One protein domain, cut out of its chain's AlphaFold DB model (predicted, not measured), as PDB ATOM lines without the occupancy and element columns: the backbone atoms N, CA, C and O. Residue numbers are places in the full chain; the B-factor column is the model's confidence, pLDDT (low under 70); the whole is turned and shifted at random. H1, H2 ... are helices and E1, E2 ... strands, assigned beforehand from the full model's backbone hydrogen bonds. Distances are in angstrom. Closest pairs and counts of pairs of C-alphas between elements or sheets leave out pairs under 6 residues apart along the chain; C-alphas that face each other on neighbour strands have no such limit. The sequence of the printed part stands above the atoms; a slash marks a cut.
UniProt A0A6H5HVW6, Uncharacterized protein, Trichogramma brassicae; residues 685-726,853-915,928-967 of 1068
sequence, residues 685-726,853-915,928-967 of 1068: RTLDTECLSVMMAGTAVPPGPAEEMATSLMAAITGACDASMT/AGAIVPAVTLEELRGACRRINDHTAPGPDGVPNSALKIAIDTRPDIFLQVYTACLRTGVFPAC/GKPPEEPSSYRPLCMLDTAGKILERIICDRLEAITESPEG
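AT A GLANCE: This is residues 685 to 726, 853 to 915 and 928 to 967 of the 1068 residues of an uncharacterized protein of Trichogramma brassicae (UniProt A0A6H5HVW6). Six crossed helices form a loose-edged cluster, with the helical hairpin of H1 and H2 at one end, H3 crossing H6 at the other, and H4 and H5 between. The single strand E1 leads away from the helices to a loop whose residues 930 to 935 stick out, as do residues 960 to 966, of which 960 to 962 belong to H6. The printed part has 145 residues, mostly helix by class, in the order H1 H2 H3 H4 H5 E1 H6. It is only just compact, close to loose, with a radius of gyration of the C-alphas of 17.5 A, and flat, spanning 52 by 47 by 25 A.

IN THESE COORDINATES: H1, residues 689 to 697, begins with C-alpha 689 at (102.722, 113.128, 109.565). H2, residues 706 to 724, is 26.6 A long. H3 is residues 862 to 870, H4 residues 885 to 894. H5, residues 896 to 909, is 19.9 A long. E1, residues 937 to 943, is 18.9 A long. H6, residues 945 to 962, is 24.5 A long and ends with C-alpha 962 at (66.367, 104.181, 120.644).

HOW THE PARTS SIT: H1 touches H2, C-alphas 692 and 724 closest at 5.3 A. H1 touches H4, C-alphas 693 and 894 closest at 6.0 A, at a steep tilt of 51 degrees. H2, with residues 706 to 713 alone, touches H5, C-alphas 706 and 905 closest at 5.3 A. H6, with residues 949 to 953 alone, touches H3, C-alphas 868 and 949 closest at 5.7 A. E1 pairs with no named strand and meets H6 only through their link. Every O i to N i+4 pair is within hydrogen-bond range in H1 to H5, and 13 of 14 in H6.

THE WHOLE: C-alphas 854 and 928 are farthest apart, 55.8 A. The cuts span 47.3 A from C-alpha 726 to 853 and 37.0 A from 915 to 928. The link H3 to H4 is long. Residues 853 to 855, 928 and 931 have pLDDT under 70.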
ATOM      1  N   ARG A 685      97.860 117.717 101.129       79.94
ATOM      2  CA  ARG A 685      98.850 116.953 100.345       79.94
ATOM      3  C   ARG A 685     100.294 117.153 100.804       79.94
ATOM      4  O   ARG A 685     101.145 116.363 100.433       79.94
ATOM      5  N   THR A 686     100.580 118.239 101.514       83.44
ATOM      6  CA  THR A 686     101.915 118.532 102.058       83.44
ATOM      7  C   THR A 686     101.955 118.244 103.552       83.44
ATOM      8  O   THR A 686     102.647 118.956 104.267       83.44
ATOM      9  N   LEU A 687     101.109 117.332 104.033       87.38
ATOM     10  CA  LEU A 687     101.057 116.968 105.439       87.38
ATOM     11  C   LEU A 687     102.270 116.112 105.782       87.38
ATOM     12  O   LEU A 687     102.404 115.006 105.267       87.38
ATOM     13  N   ASP A 688     103.113 116.642 106.658       88.69
ATOM     14  CA  ASP A 688     104.159 115.887 107.329       88.69
ATOM     15  C   ASP A 688     103.568 115.223 108.581       88.69
ATOM     16  O   ASP A 688     103.250 115.881 109.577       88.69
ATOM     17  N   THR A 689     103.360 113.909 108.502       90.75
ATOM     18  CA  THR A 689     102.722 113.128 109.565       90.75
ATOM     19  C   THR A 689     103.598 113.002 110.808       90.75
ATOM     20  O   THR A 689     103.069 112.964 111.918       90.75
ATOM     21  N   GLU A 690     104.921 112.955 110.642       89.12
ATOM     22  CA  GLU A 690     105.870 112.821 111.748       89.12
ATOM     23  C   GLU A 690     105.978 114.143 112.508       89.12
ATOM     24  O   GLU A 690     105.778 114.175 113.722       89.12
ATOM     25  N   CYS A 691     106.153 115.255 111.785       88.69
ATOM     26  CA  CYS A 691     106.161 116.592 112.375       88.69
ATOM     27  C   CYS A 691     104.865 116.878 113.149       88.69
ATOM     28  O   CYS A 691     104.911 117.352 114.287       88.69
ATOM     29  N   LEU A 692     103.702 116.543 112.573       91.69
ATOM     30  CA  LEU A 692     102.414 116.706 113.252       91.69
ATOM     31  C   LEU A 692     102.356 115.888 114.553       91.69
ATOM     32  O   LEU A 692     101.940 116.414 115.584       91.69
ATOM     33  N   SER A 693     102.791 114.625 114.514       91.06
ATOM     34  CA  SER A 693     102.768 113.728 115.677       91.06
ATOM     35  C   SER A 693     103.687 114.231 116.793       91.06
ATOM     36  O   SER A 693     103.275 114.284 117.947       91.06
ATOM     37  N   VAL A 694     104.897 114.697 116.466       91.00
ATOM     38  CA  VAL A 694     105.838 115.265 117.450       91.00
ATOM     39  C   VAL A 694     105.263 116.517 118.117       91.00
ATOM     40  O   VAL A 694     105.285 116.636 119.344       91.00
ATOM     41  N   MET A 695     104.688 117.432 117.331       90.00
ATOM     42  CA  MET A 695     104.065 118.651 117.861       90.00
ATOM     43  C   MET A 695     102.868 118.334 118.768       90.00
ATOM     44  O   MET A 695     102.689 118.962 119.814       90.00
ATOM     45  N   MET A 696     102.067 117.329 118.402       92.50
ATOM     46  CA  MET A 696     100.949 116.869 119.227       92.50
ATOM     47  C   MET A 696     101.421 116.153 120.498       92.50
ATOM     48  O   MET A 696     100.847 116.380 121.560       92.50
ATOM     49  N   ALA A 697     102.483 115.346 120.437       89.00
ATOM     50  CA  ALA A 697     103.038 114.660 121.604       89.00
ATOM     51  C   ALA A 697     103.490 115.652 122.690       89.00
ATOM     52  O   ALA A 697     103.172 115.449 123.861       89.00
ATOM     53  N   GLY A 698     104.134 116.757 122.294       82.12
ATOM     54  CA  GLY A 698     104.574 117.832 123.195       82.12
ATOM     55  C   GLY A 698     103.472 118.789 123.671       82.12
ATOM     56  O   GLY A 698     103.752 119.722 124.421       82.12
ATOM     57  N   THR A 699     102.222 118.596 123.242       84.50
ATOM     58  CA  THR A 699     101.104 119.466 123.623       84.50
ATOM     59  C   THR A 699     100.581 119.118 125.019       84.50
ATOM     60  O   THR A 699     100.282 117.961 125.316       84.50
ATOM     61  N   ALA A 700     100.369 120.133 125.856       82.81
ATOM     62  CA  ALA A 700      99.595 120.018 127.087       82.81
ATOM     63  C   ALA A 700      98.320 120.865 126.971       82.81
ATOM     64  O   ALA A 700      98.385 122.044 126.624       82.81
ATOM     65  N   VAL A 701      97.165 120.264 127.259       86.12
ATOM     66  CA  VAL A 701      95.906 120.996 127.444       86.12
ATOM     67  C   VAL A 701      95.648 121.055 128.948       86.12
ATOM     68  O   VAL A 701      95.524 119.993 129.561       86.12
ATOM     69  N   PRO A 702      95.620 122.249 129.564       83.88
ATOM     70  CA  PRO A 702      95.398 122.357 130.998       83.88
ATOM     71  C   PRO A 702      93.991 121.849 131.359       83.88
ATOM     72  O   PRO A 702      93.043 122.101 130.606       83.88
ATOM     73  N   PRO A 703      93.830 121.136 132.489       83.75
ATOM     74  CA  PRO A 703      92.514 120.755 132.976       83.75
ATOM     75  C   PRO A 703      91.734 122.012 133.367       83.75
ATOM     76  O   PRO A 703      92.274 122.922 133.993       83.75
ATOM     77  N   GLY A 704      90.458 122.065 133.005       85.38
ATOM     78  CA  GLY A 704      89.619 123.231 133.253       85.38
ATOM     79  C   GLY A 704      88.189 123.019 132.766       85.38
ATOM     80  O   GLY A 704      87.784 121.883 132.500       85.38
ATOM     81  N   PRO A 705      87.399 124.092 132.639       86.06
ATOM     82  CA  PRO A 705      86.076 124.025 132.034       86.06
ATOM     83  C   PRO A 705      86.141 123.496 130.593       86.06
ATOM     84  O   PRO A 705      87.059 123.823 129.839       86.06
ATOM     85  N   ALA A 706      85.130 122.725 130.178       85.31
ATOM     86  CA  ALA A 706      85.091 122.078 128.861       85.31
ATOM     87  C   ALA A 706      85.306 123.057 127.683       85.31
ATOM     88  O   ALA A 706      85.967 122.719 126.702       85.31
ATOM     89  N   GLU A 707      84.795 124.285 127.803       86.75
ATOM     90  CA  GLU A 707      84.932 125.367 126.817       86.75
ATOM     91  C   GLU A 707      86.400 125.796 126.605       86.75
ATOM     92  O   GLU A 707      86.878 125.916 125.471       86.75
ATOM     93  N   GLU A 708      87.142 125.989 127.698       88.25
ATOM     94  CA  GLU A 708      88.549 126.403 127.673       88.25
ATOM     95  C   GLU A 708      89.450 125.268 127.192       88.25
ATOM     96  O   GLU A 708      90.353 125.489 126.377       88.25
ATOM     97  N   MET A 709      89.163 124.039 127.631       90.62
ATOM     98  CA  MET A 709      89.893 122.854 127.190       90.62
ATOM     99  C   MET A 709      89.730 122.626 125.681       90.62
ATOM    100  O   MET A 709      90.715 122.392 124.982       90.62
ATOM    101  N   ALA A 710      88.508 122.748 125.152       90.62
ATOM    102  CA  ALA A 710      88.243 122.613 123.722       90.62
ATOM    103  C   ALA A 710      88.913 123.720 122.896       90.62
ATOM    104  O   ALA A 710      89.486 123.451 121.839       90.62
ATOM    105  N   THR A 711      88.892 124.960 123.388       90.62
ATOM    106  CA  THR A 711      89.577 126.085 122.736       90.62
ATOM    107  C   THR A 711      91.092 125.868 122.698       90.62
ATOM    108  O   THR A 711      91.712 126.043 121.648       90.62
ATOM    109  N   SER A 712      91.679 125.418 123.810       91.25
ATOM    110  CA  SER A 712      93.109 125.110 123.922       91.25
ATOM    111  C   SER A 712      93.517 123.938 123.024       91.25
ATOM    112  O   SER A 712      94.524 124.019 122.322       91.25
ATOM    113  N   LEU A 713      92.697 122.884 122.966       93.19
ATOM    114  CA  LEU A 713      92.890 121.746 122.066       93.19
ATOM    115  C   LEU A 713      92.896 122.186 120.596       93.19
ATOM    116  O   LEU A 713      93.817 121.851 119.850       93.19
ATOM    117  N   MET A 714      91.905 122.974 120.170       92.19
ATOM    118  CA  MET A 714      91.843 123.457 118.788       92.19
ATOM    119  C   MET A 714      92.997 124.411 118.453       92.19
ATOM    120  O   MET A 714      93.498 124.388 117.326       92.19
ATOM    121  N   ALA A 715      93.458 125.217 119.414       90.06
ATOM    122  CA  ALA A 715      94.641 126.058 119.249       90.06
ATOM    123  C   ALA A 715      95.915 125.219 119.055       90.06
ATOM    124  O   ALA A 715      96.699 125.506 118.150       90.06
ATOM    125  N   ALA A 716      96.085 124.145 119.831       91.25
ATOM    126  CA  ALA A 716      97.213 123.231 119.686       91.25
ATOM    127  C   ALA A 716      97.204 122.498 118.338       91.25
ATOM    128  O   ALA A 716      98.213 122.499 117.634       91.25
ATOM    129  N   ILE A 717      96.050 121.965 117.919       92.06
ATOM    130  CA  ILE A 717      95.889 121.325 116.603       92.06
ATOM    131  C   ILE A 717      96.209 122.321 115.483       92.06
ATOM    132  O   ILE A 717      96.895 121.978 114.523       92.06
ATOM    133  N   THR A 718      95.752 123.569 115.613       90.69
ATOM    134  CA  THR A 718      96.050 124.639 114.650       90.69
ATOM    135  C   THR A 718      97.552 124.920 114.572       90.69
ATOM    136  O   THR A 718      98.090 125.016 113.471       90.69
ATOM    137  N   GLY A 719      98.243 125.002 115.714       88.12
ATOM    138  CA  GLY A 719      99.697 125.177 115.777       88.12
ATOM    139  C   GLY A 719     100.464 124.008 115.155       88.12
ATOM    140  O   GLY A 719     101.364 124.220 114.343       88.12
ATOM    141  N   ALA A 720     100.054 122.774 115.455       90.62
ATOM    142  CA  ALA A 720     100.632 121.569 114.866       90.62
ATOM    143  C   ALA A 720     100.394 121.511 113.345       90.62
ATOM    144  O   ALA A 720     101.293 121.150 112.586       90.62
ATOM    145  N   CYS A 721      99.218 121.933 112.870       89.94
ATOM    146  CA  CYS A 721      98.912 122.047 111.442       89.94
ATOM    147  C   CYS A 721      99.751 123.132 110.749       89.94
ATOM    148  O   CYS A 721     100.211 122.927 109.628       89.94
ATOM    149  N   ASP A 722      99.964 124.281 111.393       87.06
ATOM    150  CA  ASP A 722     100.809 125.359 110.866       87.06
ATOM    151  C   ASP A 722     102.287 124.949 110.749       87.06
ATOM    152  O   ASP A 722     102.953 125.385 109.809       87.06
ATOM    153  N   ALA A 723     102.779 124.085 111.642       86.31
ATOM    154  CA  ALA A 723     104.132 123.531 111.577       86.31
ATOM    155  C   ALA A 723     104.281 122.411 110.526       86.31
ATOM    156  O   ALA A 723     105.287 122.355 109.823       86.31
ATOM    157  N   SER A 724     103.269 121.550 110.388       87.94
ATOM    158  CA  SER A 724     103.324 120.330 109.562       87.94
ATOM    159  C   SER A 724     102.789 120.481 108.135       87.94
ATOM    160  O   SER A 724     102.909 119.554 107.332       87.94
ATOM    161  N   MET A 725     102.155 121.609 107.786       87.81
ATOM    162  CA  MET A 725     101.539 121.805 106.472       87.81
ATOM    163  C   MET A 725     101.740 123.207 105.903       87.81
ATOM    164  O   MET A 725     101.559 124.230 106.558       87.81
ATOM    165  N   THR A 726     101.943 123.268 104.585       81.62
ATOM    166  CA  THR A 726     101.879 124.538 103.857       81.62
ATOM    167  C   THR A 726     100.444 125.067 103.785       81.62
ATOM    168  O   THR A 726      99.491 124.333 103.503       81.62
ATOM    169  N   ALA A 853      72.965 117.076 140.772       48.91
ATOM    170  CA  ALA A 853      74.243 116.915 141.458       48.91
ATOM    171  C   ALA A 853      74.335 115.495 142.050       48.91
ATOM    172  O   ALA A 853      73.624 115.171 142.996       48.91
ATOM    173  N   GLY A 854      75.184 114.642 141.462       54.50
ATOM    174  CA  GLY A 854      75.351 113.235 141.856       54.50
ATOM    175  C   GLY A 854      75.027 112.196 140.773       54.50
ATOM    176  O   GLY A 854      75.332 111.021 140.968       54.50
ATOM    177  N   ALA A 855      74.475 112.587 139.617       63.41
ATOM    178  CA  ALA A 855      74.260 111.659 138.504       63.41
ATOM    179  C   ALA A 855      75.599 111.142 137.935       63.41
ATOM    180  O   ALA A 855      76.462 111.918 137.514       63.41
ATOM    181  N   ILE A 856      75.780 109.817 137.900       72.00
ATOM    182  CA  ILE A 856      76.990 109.185 137.355       72.00
ATOM    183  C   ILE A 856      76.972 109.333 135.829       72.00
ATOM    184  O   ILE A 856      76.235 108.634 135.138       72.00
ATOM    185  N   VAL A 857      77.799 110.235 135.293       81.06
ATOM    186  CA  VAL A 857      77.998 110.393 133.843       81.06
ATOM    187  C   VAL A 857      79.130 109.468 133.379       81.06
ATOM    188  O   VAL A 857      80.287 109.700 133.762       81.06
ATOM    189  N   PRO A 858      78.853 108.452 132.536       86.62
ATOM    190  CA  PRO A 858      79.887 107.564 132.017       86.62
ATOM    191  C   PRO A 858      80.904 108.343 131.181       86.62
ATOM    192  O   PRO A 858      80.532 109.059 130.242       86.62
ATOM    193  N   ALA A 859      82.189 108.184 131.506       89.56
ATOM    194  CA  ALA A 859      83.277 108.779 130.736       89.56
ATOM    195  C   ALA A 859      83.274 108.268 129.288       89.56
ATOM    196  O   ALA A 859      82.750 107.192 128.999       89.56
ATOM    197  N   VAL A 860      83.838 109.050 128.370       91.69
ATOM    198  CA  VAL A 860      84.037 108.602 126.987       91.69
ATOM    199  C   VAL A 860      85.127 107.538 126.976       91.69
ATOM    200  O   VAL A 860      86.179 107.732 127.586       91.69
ATOM    201  N   THR A 861      84.886 106.418 126.296       94.00
ATOM    202  CA  THR A 861      85.877 105.342 126.182       94.00
ATOM    203  C   THR A 861      86.771 105.532 124.957       94.00
ATOM    204  O   THR A 861      86.408 106.177 123.968       94.00
ATOM    205  N   LEU A 862      87.962 104.928 124.991       93.56
ATOM    206  CA  LEU A 862      88.871 104.926 123.842       93.56
ATOM    207  C   LEU A 862      88.249 104.237 122.614       93.56
ATOM    208  O   LEU A 862      88.519 104.630 121.478       93.56
ATOM    209  N   GLU A 863      87.407 103.228 122.835       92.75
ATOM    210  CA  GLU A 863      86.705 102.505 121.774       92.75
ATOM    211  C   GLU A 863      85.647 103.371 121.089       92.75
ATOM    212  O   GLU A 863      85.606 103.398 119.857       92.75
ATOM    213  N   GLU A 864      84.859 104.132 121.857       92.31
ATOM    214  CA  GLU A 864      83.894 105.104 121.325       92.31
ATOM    215  C   GLU A 864      84.607 106.165 120.477       92.31
ATOM    216  O   GLU A 864      84.216 106.428 119.335       92.31
ATOM    217  N   LEU A 865      85.708 106.721 120.996       93.81
ATOM    218  CA  LEU A 865      86.498 107.738 120.304       93.81
ATOM    219  C   LEU A 865      87.081 107.213 118.984       93.81
ATOM    220  O   LEU A 865      86.903 107.830 117.930       93.81
ATOM    221  N   ARG A 866      87.746 106.051 119.009       91.94
ATOM    222  CA  ARG A 866      88.317 105.430 117.801       91.94
ATOM    223  C   ARG A 866      87.229 104.992 116.821       91.94
ATOM    224  O   ARG A 866      87.405 105.131 115.611       91.94
ATOM    225  N   GLY A 867      86.100 104.490 117.320       90.56
ATOM    226  CA  GLY A 867      84.934 104.120 116.519       90.56
ATOM    227  C   GLY A 867      84.361 105.308 115.748       90.56
ATOM    228  O   GLY A 867      84.165 105.212 114.536       90.56
ATOM    229  N   ALA A 868      84.170 106.446 116.417       90.94
ATOM    230  CA  ALA A 868      83.741 107.690 115.784       90.94
ATOM    231  C   ALA A 868      84.784 108.213 114.776       90.94
ATOM    232  O   ALA A 868      84.426 108.592 113.659       90.94
ATOM    233  N   CYS A 869      86.071 108.153 115.129       90.06
ATOM    234  CA  CYS A 869      87.185 108.593 114.289       90.06
ATOM    235  C   CYS A 869      87.274 107.817 112.957       90.06
ATOM    236  O   CYS A 869      87.382 108.418 111.886       90.06
ATOM    237  N   ARG A 870      87.143 106.480 112.990       88.19
ATOM    238  CA  ARG A 870      87.216 105.618 111.791       88.19
ATOM    239  C   ARG A 870      86.140 105.917 110.747       88.19
ATOM    240  O   ARG A 870      86.391 105.751 109.558       88.19
ATOM    241  N   ARG A 871      84.954 106.365 111.170       86.12
ATOM    242  CA  ARG A 871      83.835 106.674 110.260       86.12
ATOM    243  C   ARG A 871      84.038 107.974 109.479       86.12
ATOM    244  O   ARG A 871      83.340 108.214 108.495       86.12
ATOM    245  N   ILE A 872      84.975 108.823 109.897       86.56
ATOM    246  CA  ILE A 872      85.258 110.083 109.215       86.56
ATOM    247  C   ILE A 872      86.071 109.805 107.952       86.56
ATOM    248  O   ILE A 872      87.129 109.186 107.998       86.56
ATOM    249  N   ASN A 873      85.606 110.308 106.812       83.88
ATOM    250  CA  ASN A 873      86.330 110.203 105.549       83.88
ATOM    251  C   ASN A 873      87.366 111.337 105.420       83.88
ATOM    252  O   ASN A 873      87.016 112.519 105.520       83.88
ATOM    253  N   ASP A 874      88.623 110.979 105.150       80.50
ATOM    254  CA  ASP A 874      89.768 111.903 105.062       80.50
ATOM    255  C   ASP A 874      89.633 112.935 103.951       80.50
ATOM    256  O   ASP A 874      90.159 114.045 104.036       80.50
ATOM    257  N   HIS A 875      88.899 112.582 102.902       73.50
ATOM    258  CA  HIS A 875      88.710 113.432 101.747       73.50
ATOM    259  C   HIS A 875      87.550 114.404 101.923       73.50
ATOM    260  O   HIS A 875      87.376 115.255 101.064       73.50
ATOM    261  N   THR A 876      86.737 114.318 102.981       75.62
ATOM    262  CA  THR A 876      85.610 115.252 103.186       75.62
ATOM    263  C   THR A 876      86.054 116.672 103.518       75.62
ATOM    264  O   THR A 876      87.134 116.917 104.051       75.62
ATOM    265  N   ALA A 877      85.226 117.639 103.112       72.25
ATOM    266  CA  ALA A 877      85.526 119.048 103.300       72.25
ATOM    267  C   ALA A 877      85.569 119.395 104.802       72.25
ATOM    268  O   ALA A 877      84.627 119.044 105.519       72.25
ATOM    269  N   PRO A 878      86.609 120.115 105.266       81.06
ATOM    270  CA  PRO A 878      86.715 120.525 106.660       81.06
ATOM    271  C   PRO A 878      85.687 121.609 107.010       81.06
ATOM    272  O   PRO A 878      85.115 122.262 106.120       81.06
ATOM    273  N   GLY A 879      85.469 121.797 108.311       77.38
ATOM    274  CA  GLY A 879      84.595 122.830 108.857       77.38
ATOM    275  C   GLY A 879      85.151 124.254 108.692       77.38
ATOM    276  O   GLY A 879      86.106 124.489 107.938       77.38
ATOM    277  N   PRO A 880      84.506 125.255 109.317       77.12
ATOM    278  CA  PRO A 880      85.022 126.620 109.429       77.12
ATOM    279  C   PRO A 880      86.478 126.743 109.902       77.12
ATOM    280  O   PRO A 880      87.146 127.689 109.473       77.12
ATOM    281  N   ASP A 881      86.959 125.823 110.743       82.00
ATOM    282  CA  ASP A 881      88.339 125.774 111.249       82.00
ATOM    283  C   ASP A 881      89.397 125.535 110.152       82.00
ATOM    284  O   ASP A 881      90.523 126.018 110.250       82.00
ATOM    285  N   GLY A 882      89.021 124.854 109.067       82.38
ATOM    286  CA  GLY A 882      89.898 124.480 107.963       82.38
ATOM    287  C   GLY A 882      90.790 123.261 108.222       82.38
ATOM    288  O   GLY A 882      91.551 122.909 107.315       82.38
ATOM    289  N   VAL A 883      90.693 122.612 109.390       88.62
ATOM    290  CA  VAL A 883      91.569 121.504 109.810       88.62
ATOM    291  C   VAL A 883      91.270 120.251 108.976       88.62
ATOM    292  O   VAL A 883      90.136 119.771 108.985       88.62
ATOM    293  N   PRO A 884      92.245 119.689 108.235       89.75
ATOM    294  CA  PRO A 884      92.027 118.460 107.478       89.75
ATOM    295  C   PRO A 884      91.698 117.275 108.391       89.75
ATOM    296  O   PRO A 884      92.362 117.066 109.404       89.75
ATOM    297  N   ASN A 885      90.736 116.441 107.986       91.06
ATOM    298  CA  ASN A 885      90.351 115.260 108.761       91.06
ATOM    299  C   ASN A 885      91.525 114.303 108.994       91.06
ATOM    300  O   ASN A 885      91.664 113.791 110.095       91.06
ATOM    301  N   SER A 886      92.402 114.125 108.001       90.44
ATOM    302  CA  SER A 886      93.608 113.304 108.146       90.44
ATOM    303  C   SER A 886      94.530 113.805 109.265       90.44
ATOM    304  O   SER A 886      95.052 113.002 110.029       90.44
ATOM    305  N   ALA A 887      94.687 115.126 109.410       91.00
ATOM    306  CA  ALA A 887      95.481 115.714 110.486       91.00
ATOM    307  C   ALA A 887      94.804 115.518 111.853       91.00
ATOM    308  O   ALA A 887      95.462 115.164 112.826       91.00
ATOM    309  N   LEU A 888      93.478 115.679 111.919       92.75
ATOM    310  CA  LEU A 888      92.724 115.440 113.151       92.75
ATOM    311  C   LEU A 888      92.818 113.977 113.614       92.75
ATOM    312  O   LEU A 888      92.981 113.736 114.805       92.75
ATOM    313  N   LYS A 889      92.755 113.007 112.691       93.00
ATOM    314  CA  LYS A 889      92.919 111.583 113.022       93.00
ATOM    315  C   LYS A 889      94.282 111.296 113.643       93.00
ATOM    316  O   LYS A 889      94.336 110.714 114.716       93.00
ATOM    317  N   ILE A 890      95.357 111.791 113.025       91.94
ATOM    318  CA  ILE A 890      96.720 111.633 113.554       91.94
ATOM    319  C   ILE A 890      96.838 112.280 114.936       91.94
ATOM    320  O   ILE A 890      97.421 111.689 115.840       91.94
ATOM    321  N   ALA A 891      96.244 113.458 115.142       92.94
ATOM    322  CA  ALA A 891      96.241 114.110 116.449       92.94
ATOM    323  C   ALA A 891      95.539 113.256 117.525       92.94
ATOM    324  O   ALA A 891      96.060 113.125 118.633       92.94
ATOM    325  N   ILE A 892      94.399 112.641 117.188       93.56
ATOM    326  CA  ILE A 892      93.657 111.729 118.074       93.56
ATOM    327  C   ILE A 892      94.449 110.454 118.355       93.56
ATOM    328  O   ILE A 892      94.489 110.014 119.499       93.56
ATOM    329  N   ASP A 893      95.081 109.864 117.342       92.19
ATOM    330  CA  ASP A 893      95.870 108.641 117.506       92.19
ATOM    331  C   ASP A 893      97.136 108.890 118.343       92.19
ATOM    332  O   ASP A 893      97.537 108.025 119.120       92.19
ATOM    333  N   THR A 894      97.721 110.088 118.237       92.94
ATOM    334  CA  THR A 894      98.919 110.491 118.993       92.94
ATOM    335  C   THR A 894      98.609 110.769 120.464       92.94
ATOM    336  O   THR A 894      99.358 110.351 121.345       92.94
ATOM    337  N   ARG A 895      97.526 111.507 120.747       92.00
ATOM    338  CA  ARG A 895      97.151 111.948 122.103       92.00
ATOM    339  C   ARG A 895      95.668 111.717 122.393       92.00
ATOM    340  O   ARG A 895      94.929 112.680 122.617       92.00
ATOM    341  N   PRO A 896      95.199 110.456 122.400       94.00
ATOM    342  CA  PRO A 896      93.788 110.159 122.638       94.00
ATOM    343  C   PRO A 896      93.342 110.594 124.037       94.00
ATOM    344  O   PRO A 896      92.191 110.980 124.220       94.00
ATOM    345  N   ASP A 897      94.258 110.590 125.006       92.69
ATOM    346  CA  ASP A 897      94.044 111.015 126.387       92.69
ATOM    347  C   ASP A 897      93.465 112.434 126.484       92.69
ATOM    348  O   ASP A 897      92.491 112.643 127.206       92.69
ATOM    349  N   ILE A 898      93.990 113.385 125.700       92.62
ATOM    350  CA  ILE A 898      93.502 114.769 125.698       92.62
ATOM    351  C   ILE A 898      92.054 114.812 125.196       92.62
ATOM    352  O   ILE A 898      91.192 115.409 125.837       92.62
ATOM    353  N   PHE A 899      91.753 114.149 124.077       93.88
ATOM    354  CA  PHE A 899      90.399 114.135 123.512       93.88
ATOM    355  C   PHE A 899      89.390 113.465 124.451       93.88
ATOM    356  O   PHE A 899      88.280 113.970 124.612       93.88
ATOM    357  N   LEU A 900      89.776 112.366 125.109       94.19
ATOM    358  CA  LEU A 900      88.938 111.689 126.102       94.19
ATOM    359  C   LEU A 900      88.616 112.605 127.284       94.19
ATOM    360  O   LEU A 900      87.461 112.654 127.713       94.19
ATOM    361  N   GLN A 901      89.599 113.363 127.778       92.12
ATOM    362  CA  GLN A 901      89.393 114.337 128.850       92.12
ATOM    363  C   GLN A 901      88.435 115.453 128.422       92.12
ATOM    364  O   GLN A 901      87.458 115.708 129.128       92.12
ATOM    365  N   VAL A 902      88.655 116.071 127.252       92.62
ATOM    366  CA  VAL A 902      87.793 117.158 126.752       92.62
ATOM    367  C   VAL A 902      86.360 116.671 126.536       92.62
ATOM    368  O   VAL A 902      85.420 117.295 127.029       92.62
ATOM    369  N   TYR A 903      86.159 115.550 125.837       92.25
ATOM    370  CA  TYR A 903      84.814 115.045 125.554       92.25
ATOM    371  C   TYR A 903      84.097 114.561 126.816       92.25
ATOM    372  O   TYR A 903      82.910 114.833 126.981       92.25
ATOM    373  N   THR A 904      84.808 113.929 127.753       90.81
ATOM    374  CA  THR A 904      84.230 113.558 129.052       90.81
ATOM    375  C   THR A 904      83.836 114.793 129.863       90.81
ATOM    376  O   THR A 904      82.761 114.807 130.462       90.81
ATOM    377  N   ALA A 905      84.653 115.851 129.854       88.31
ATOM    378  CA  ALA A 905      84.310 117.120 130.492       88.31
ATOM    379  C   ALA A 905      83.058 117.749 129.860       88.31
ATOM    380  O   ALA A 905      82.186 118.216 130.592       88.31
ATOM    381  N   CYS A 906      82.915 117.695 128.529       86.56
ATOM    382  CA  CYS A 906      81.709 118.157 127.829       86.56
ATOM    383  C   CYS A 906      80.455 117.402 128.304       86.56
ATOM    384  O   CYS A 906      79.457 118.032 128.647       86.56
ATOM    385  N   LEU A 907      80.511 116.063 128.384       84.25
ATOM    386  CA  LEU A 907      79.378 115.245 128.844       84.25
ATOM    387  C   LEU A 907      79.022 115.509 130.316       84.25
ATOM    388  O   LEU A 907      77.846 115.591 130.652       84.25
ATOM    389  N   ARG A 908      80.024 115.652 131.196       82.44
ATOM    390  CA  ARG A 908      79.818 115.894 132.638       82.44
ATOM    391  C   ARG A 908      79.235 117.270 132.935       82.44
ATOM    392  O   ARG A 908      78.402 117.402 133.820       82.44
ATOM    393  N   THR A 909      79.702 118.288 132.217       76.88
ATOM    394  CA  THR A 909      79.271 119.681 132.418       76.88
ATOM    395  C   THR A 909      78.012 120.033 131.631       76.88
ATOM    396  O   THR A 909      77.436 121.093 131.851       76.88
ATOM    397  N   GLY A 910      77.592 119.182 130.690       74.25
ATOM    398  CA  GLY A 910      76.505 119.502 129.771       74.25
ATOM    399  C   GLY A 910      76.857 120.628 128.790       74.25
ATOM    400  O   GLY A 910      75.963 121.238 128.207       74.25
ATOM    401  N   VAL A 911      78.140 120.946 128.590       78.25
ATOM    402  CA  VAL A 911      78.573 122.057 127.730       78.25
ATOM    403  C   VAL A 911      79.068 121.526 126.392       78.25
ATOM    404  O   VAL A 911      79.972 120.698 126.330       78.25
ATOM    405  N   PHE A 912      78.510 122.061 125.305       82.56
ATOM    406  CA  PHE A 912      79.098 121.921 123.975       82.56
ATOM    407  C   PHE A 912      79.880 123.183 123.621       82.56
ATOM    408  O   PHE A 912      79.265 124.258 123.568       82.56
ATOM    409  N   PRO A 913      81.190 123.071 123.363       84.50
ATOM    410  CA  PRO A 913      82.052 124.218 123.123       84.50
ATOM    411  C   PRO A 913      81.560 125.143 122.009       84.50
ATOM    412  O   PRO A 913      81.235 124.699 120.905       84.50
ATOM    413  N   ALA A 914      81.546 126.449 122.263       82.38
ATOM    414  CA  ALA A 914      81.138 127.474 121.306       82.38
ATOM    415  C   ALA A 914      82.016 127.500 120.050       82.38
ATOM    416  O   ALA A 914      81.518 127.785 118.957       82.38
ATOM    417  N   CYS A 915      83.300 127.151 120.174       79.50
ATOM    418  CA  CYS A 915      84.186 127.003 119.020       79.50
ATOM    419  C   CYS A 915      83.669 125.944 118.031       79.50
ATOM    420  O   CYS A 915      83.702 126.193 116.828       79.50
ATOM    421  N   GLY A 928      65.966 122.224  88.501       64.69
ATOM    422  CA  GLY A 928      64.677 122.588  87.898       64.69
ATOM    423  C   GLY A 928      63.788 123.542  88.707       64.69
ATOM    424  O   GLY A 928      62.638 123.733  88.326       64.69
ATOM    425  N   LYS A 929      64.279 124.138  89.804       72.12
ATOM    426  CA  LYS A 929      63.507 125.086  90.628       72.12
ATOM    427  C   LYS A 929      64.024 126.532  90.515       72.12
ATOM    428  O   LYS A 929      65.234 126.715  90.355       72.12
ATOM    429  N   PRO A 930      63.150 127.553  90.615       72.12
ATOM    430  CA  PRO A 930      63.534 128.961  90.465       72.12
ATOM    431  C   PRO A 930      64.482 129.424  91.592       72.12
ATOM    432  O   PRO A 930      64.191 129.185  92.766       72.12
ATOM    433  N   PRO A 931      65.619 130.078  91.289       68.00
ATOM    434  CA  PRO A 931      66.643 130.435  92.282       68.00
ATOM    435  C   PRO A 931      66.223 131.550  93.261       68.00
ATOM    436  O   PRO A 931      66.920 131.824  94.236       68.00
ATOM    437  N   GLU A 932      65.098 132.215  93.035       72.12
ATOM    438  CA  GLU A 932      64.576 133.256  93.921       72.12
ATOM    439  C   GLU A 932      63.805 132.678  95.119       72.12
ATOM    440  O   GLU A 932      63.631 133.362  96.132       72.12
ATOM    441  N   GLU A 933      63.366 131.421  95.035       75.00
ATOM    442  CA  GLU A 933      62.556 130.787  96.071       75.00
ATOM    443  C   GLU A 933      63.401 130.082  97.145       75.00
ATOM    444  O   GLU A 933      64.309 129.309  96.826       75.00
ATOM    445  N   PRO A 934      63.053 130.213  98.440       75.56
ATOM    446  CA  PRO A 934      63.713 129.452  99.503       75.56
ATOM    447  C   PRO A 934      63.577 127.932  99.333       75.56
ATOM    448  O   PRO A 934      64.496 127.180  99.659       75.56
ATOM    449  N   SER A 935      62.447 127.475  98.777       78.06
ATOM    450  CA  SER A 935      62.122 126.055  98.570       78.06
ATOM    451  C   SER A 935      63.083 125.344  97.600       78.06
ATOM    452  O   SER A 935      63.228 124.108  97.640       78.06
ATOM    453  N   SER A 936      63.759 126.135  96.763       79.25
ATOM    454  CA  SER A 936      64.718 125.719  95.742       79.25
ATOM    455  C   SER A 936      66.076 125.346  96.303       79.25
ATOM    456  O   SER A 936      66.889 124.796  95.568       79.25
ATOM    457  N   TYR A 937      66.333 125.578  97.591       79.94
ATOM    458  CA  TYR A 937      67.617 125.274  98.211       79.94
ATOM    459  C   TYR A 937      67.502 124.165  99.260       79.94
ATOM    460  O   TYR A 937      66.490 124.010  99.942       79.94
ATOM    461  N   ARG A 938      68.562 123.361  99.379       77.12
ATOM    462  CA  ARG A 938      68.829 122.497 100.532       77.12
ATOM    463  C   ARG A 938      69.907 123.177 101.382       77.12
ATOM    464  O   ARG A 938      71.014 123.368 100.870       77.12
ATOM    465  N   PRO A 939      69.611 123.579 102.628       79.81
ATOM    466  CA  PRO A 939      70.636 124.103 103.518       79.81
ATOM    467  C   PRO A 939      71.518 122.957 104.028       79.81
ATOM    468  O   PRO A 939      71.015 121.955 104.525       79.81
ATOM    469  N   LEU A 940      72.836 123.102 103.895       77.56
ATOM    470  CA  LEU A 940      73.832 122.248 104.537       77.56
ATOM    471  C   LEU A 940      74.621 123.067 105.550       77.56
ATOM    472  O   LEU A 940      75.271 124.043 105.179       77.56
ATOM    473  N   CYS A 941      74.609 122.640 106.804       77.44
ATOM    474  CA  CYS A 941      75.395 123.250 107.862       77.44
ATOM    475  C   CYS A 941      76.622 122.390 108.163       77.44
ATOM    476  O   CYS A 941      76.507 121.282 108.678       77.44
ATOM    477  N   MET A 942      77.811 122.878 107.811       76.94
ATOM    478  CA  MET A 942      79.053 122.140 108.043       76.94
ATOM    479  C   MET A 942      79.689 122.567 109.366       76.94
ATOM    480  O   MET A 942      80.181 123.692 109.463       76.94
ATOM    481  N   LEU A 943      79.679 121.659 110.343       80.81
ATOM    482  CA  LEU A 943      80.398 121.755 111.618       80.81
ATOM    483  C   LEU A 943      81.883 121.391 111.483       80.81
ATOM    484  O   LEU A 943      82.265 120.659 110.557       80.81
ATOM    485  N   ASP A 944      82.681 121.862 112.440       85.94
ATOM    486  CA  ASP A 944      84.062 121.420 112.643       85.94
ATOM    487  C   ASP A 944      84.106 119.928 112.997       85.94
ATOM    488  O   ASP A 944      83.228 119.393 113.681       85.94
ATOM    489  N   THR A 945      85.117 119.221 112.489       89.12
ATOM    490  CA  THR A 945      85.161 117.753 112.570       89.12
ATOM    491  C   THR A 945      85.326 117.255 114.007       89.12
ATOM    492  O   THR A 945      84.736 116.236 114.351       89.12
ATOM    493  N   ALA A 946      86.033 117.995 114.870       90.25
ATOM    494  CA  ALA A 946      86.122 117.677 116.297       90.25
ATOM    495  C   ALA A 946      84.734 117.673 116.972       90.25
ATOM    496  O   ALA A 946      84.378 116.715 117.654       90.25
ATOM    497  N   GLY A 947      83.894 118.673 116.680       88.75
ATOM    498  CA  GLY A 947      82.507 118.710 117.152       88.75
ATOM    499  C   GLY A 947      81.672 117.528 116.646       88.75
ATOM    500  O   GLY A 947      80.950 116.910 117.424       88.75
ATOM    501  N   LYS A 948      81.832 117.144 115.371       87.25
ATOM    502  CA  LYS A 948      81.136 115.979 114.784       87.25
ATOM    503  C   LYS A 948      81.507 114.652 115.449       87.25
ATOM    504  O   LYS A 948      80.681 113.745 115.484       87.25
ATOM    505  N   ILE A 949      82.738 114.511 115.946       91.12
ATOM    506  CA  ILE A 949      83.156 113.313 116.691       91.12
ATOM    507  C   ILE A 949      82.359 113.215 117.988       91.12
ATOM    508  O   ILE A 949      81.795 112.160 118.267       91.12
ATOM    509  N   LEU A 950      82.253 114.318 118.735       89.38
ATOM    510  CA  LEU A 950      81.444 114.368 119.950       89.38
ATOM    511  C   LEU A 950      79.959 114.102 119.653       89.38
ATOM    512  O   LEU A 950      79.348 113.275 120.325       89.38
ATOM    513  N   GLU A 951      79.396 114.723 118.610       87.44
ATOM    514  CA  GLU A 951      78.023 114.444 118.161       87.44
ATOM    515  C   GLU A 951      77.824 112.968 117.819       87.44
ATOM    516  O   GLU A 951      76.794 112.396 118.168       87.44
ATOM    517  N   ARG A 952      78.803 112.324 117.170       89.12
ATOM    518  CA  ARG A 952      78.692 110.903 116.833       89.12
ATOM    519  C   ARG A 952      78.746 110.014 118.068       89.12
ATOM    520  O   ARG A 952      77.993 109.050 118.105       89.12
ATOM    521  N   ILE A 953      79.572 110.333 119.064       89.50
ATOM    522  CA  ILE A 953      79.610 109.596 120.339       89.50
ATOM    523  C   ILE A 953      78.253 109.706 121.049       89.50
ATOM    524  O   ILE A 953      77.698 108.701 121.484       89.50
ATOM    525  N   ILE A 954      77.678 110.911 121.105       86.62
ATOM    526  CA  ILE A 954      76.334 111.131 121.664       86.62
ATOM    527  C   ILE A 954      75.289 110.349 120.859       86.62
ATOM    528  O   ILE A 954      74.442 109.675 121.440       86.62
ATOM    529  N   CYS A 955      75.371 110.392 119.528       86.88
ATOM    530  CA  CYS A 955      74.470 109.670 118.639       86.88
ATOM    531  C   CYS A 955      74.565 108.153 118.827       86.88
ATOM    532  O   CYS A 955      73.530 107.511 118.896       86.88
ATOM    533  N   ASP A 956      75.766 107.580 118.950       87.75
ATOM    534  CA  ASP A 956      75.962 106.145 119.194       87.75
ATOM    535  C   ASP A 956      75.331 105.734 120.544       87.75
ATOM    536  O   ASP A 956      74.661 104.704 120.629       87.75
ATOM    537  N   ARG A 957      75.468 106.568 121.589       88.25
ATOM    538  CA  ARG A 957      74.818 106.341 122.896       88.25
ATOM    539  C   ARG A 957      73.289 106.449 122.823       88.25
ATOM    540  O   ARG A 957      72.596 105.672 123.471       88.25
ATOM    541  N   LEU A 958      72.754 107.382 122.030       85.25
ATOM    542  CA  LEU A 958      71.310 107.520 121.795       85.25
ATOM    543  C   LEU A 958      70.750 106.391 120.916       85.25
ATOM    544  O   LEU A 958      69.652 105.904 121.177       85.25
ATOM    545  N   GLU A 959      71.490 105.950 119.898       86.75
ATOM    546  CA  GLU A 959      71.146 104.804 119.045       86.75
ATOM    547  C   GLU A 959      70.960 103.543 119.910       86.75
ATOM    548  O   GLU A 959      69.970 102.837 119.751       86.75
ATOM    549  N   ALA A 960      71.827 103.314 120.905       86.00
ATOM    550  CA  ALA A 960      71.693 102.184 121.830       86.00
ATOM    551  C   ALA A 960      70.377 102.190 122.640       86.00
ATOM    552  O   ALA A 960      69.834 101.129 122.935       86.00
ATOM    553  N   ILE A 961      69.848 103.371 122.976       84.56
ATOM    554  CA  ILE A 961      68.585 103.525 123.720       84.56
ATOM    555  C   ILE A 961      67.386 103.431 122.770       84.56
ATOM    556  O   ILE A 961      66.398 102.761 123.057       84.56
ATOM    557  N   THR A 962      67.468 104.095 121.619       83.56
ATOM    558  CA  THR A 962      66.367 104.181 120.644       83.56
ATOM    559  C   THR A 962      66.120 102.879 119.884       83.56
ATOM    560  O   THR A 962      65.009 102.665 119.408       83.56
ATOM    561  N   GLU A 963      67.113 101.996 119.797       84.88
ATOM    562  CA  GLU A 963      66.969 100.645 119.243       84.88
ATOM    563  C   GLU A 963      66.519  99.607 120.296       84.88
ATOM    564  O   GLU A 963      66.374  98.429 119.972       84.88
ATOM    565  N   SER A 964      66.275 100.019 121.548       82.38
ATOM    566  CA  SER A 964      65.679  99.147 122.569       82.38
ATOM    567  C   SER A 964      64.194  98.847 122.273       82.38
ATOM    568  O   SER A 964      63.558  99.599 121.530       82.38
ATOM    569  N   PRO A 965      63.596  97.789 122.865       75.62
ATOM    570  CA  PRO A 965      62.184  97.441 122.650       75.62
ATOM    571  C   PRO A 965      61.182  98.551 123.016       75.62
ATOM    572  O   PRO A 965      60.092  98.602 122.457       75.62
ATOM    573  N   GLU A 966      61.551  99.455 123.930       76.06
ATOM    574  CA  GLU A 966      60.744 100.621 124.335       76.06
ATOM    575  C   GLU A 966      61.053 101.885 123.495       76.06
ATOM    576  O   GLU A 966      60.532 102.966 123.774       76.06
ATOM    577  N   GLY A 967      61.925 101.770 122.486       81.25
ATOM    578  CA  GLY A 967      62.435 102.867 121.665       81.25
ATOM    579  C   GLY A 967      61.582 103.187 120.431       81.25
ATOM    580  O   GLY A 967      60.415 103.569 120.520       81.25
TER     581      GLY A 967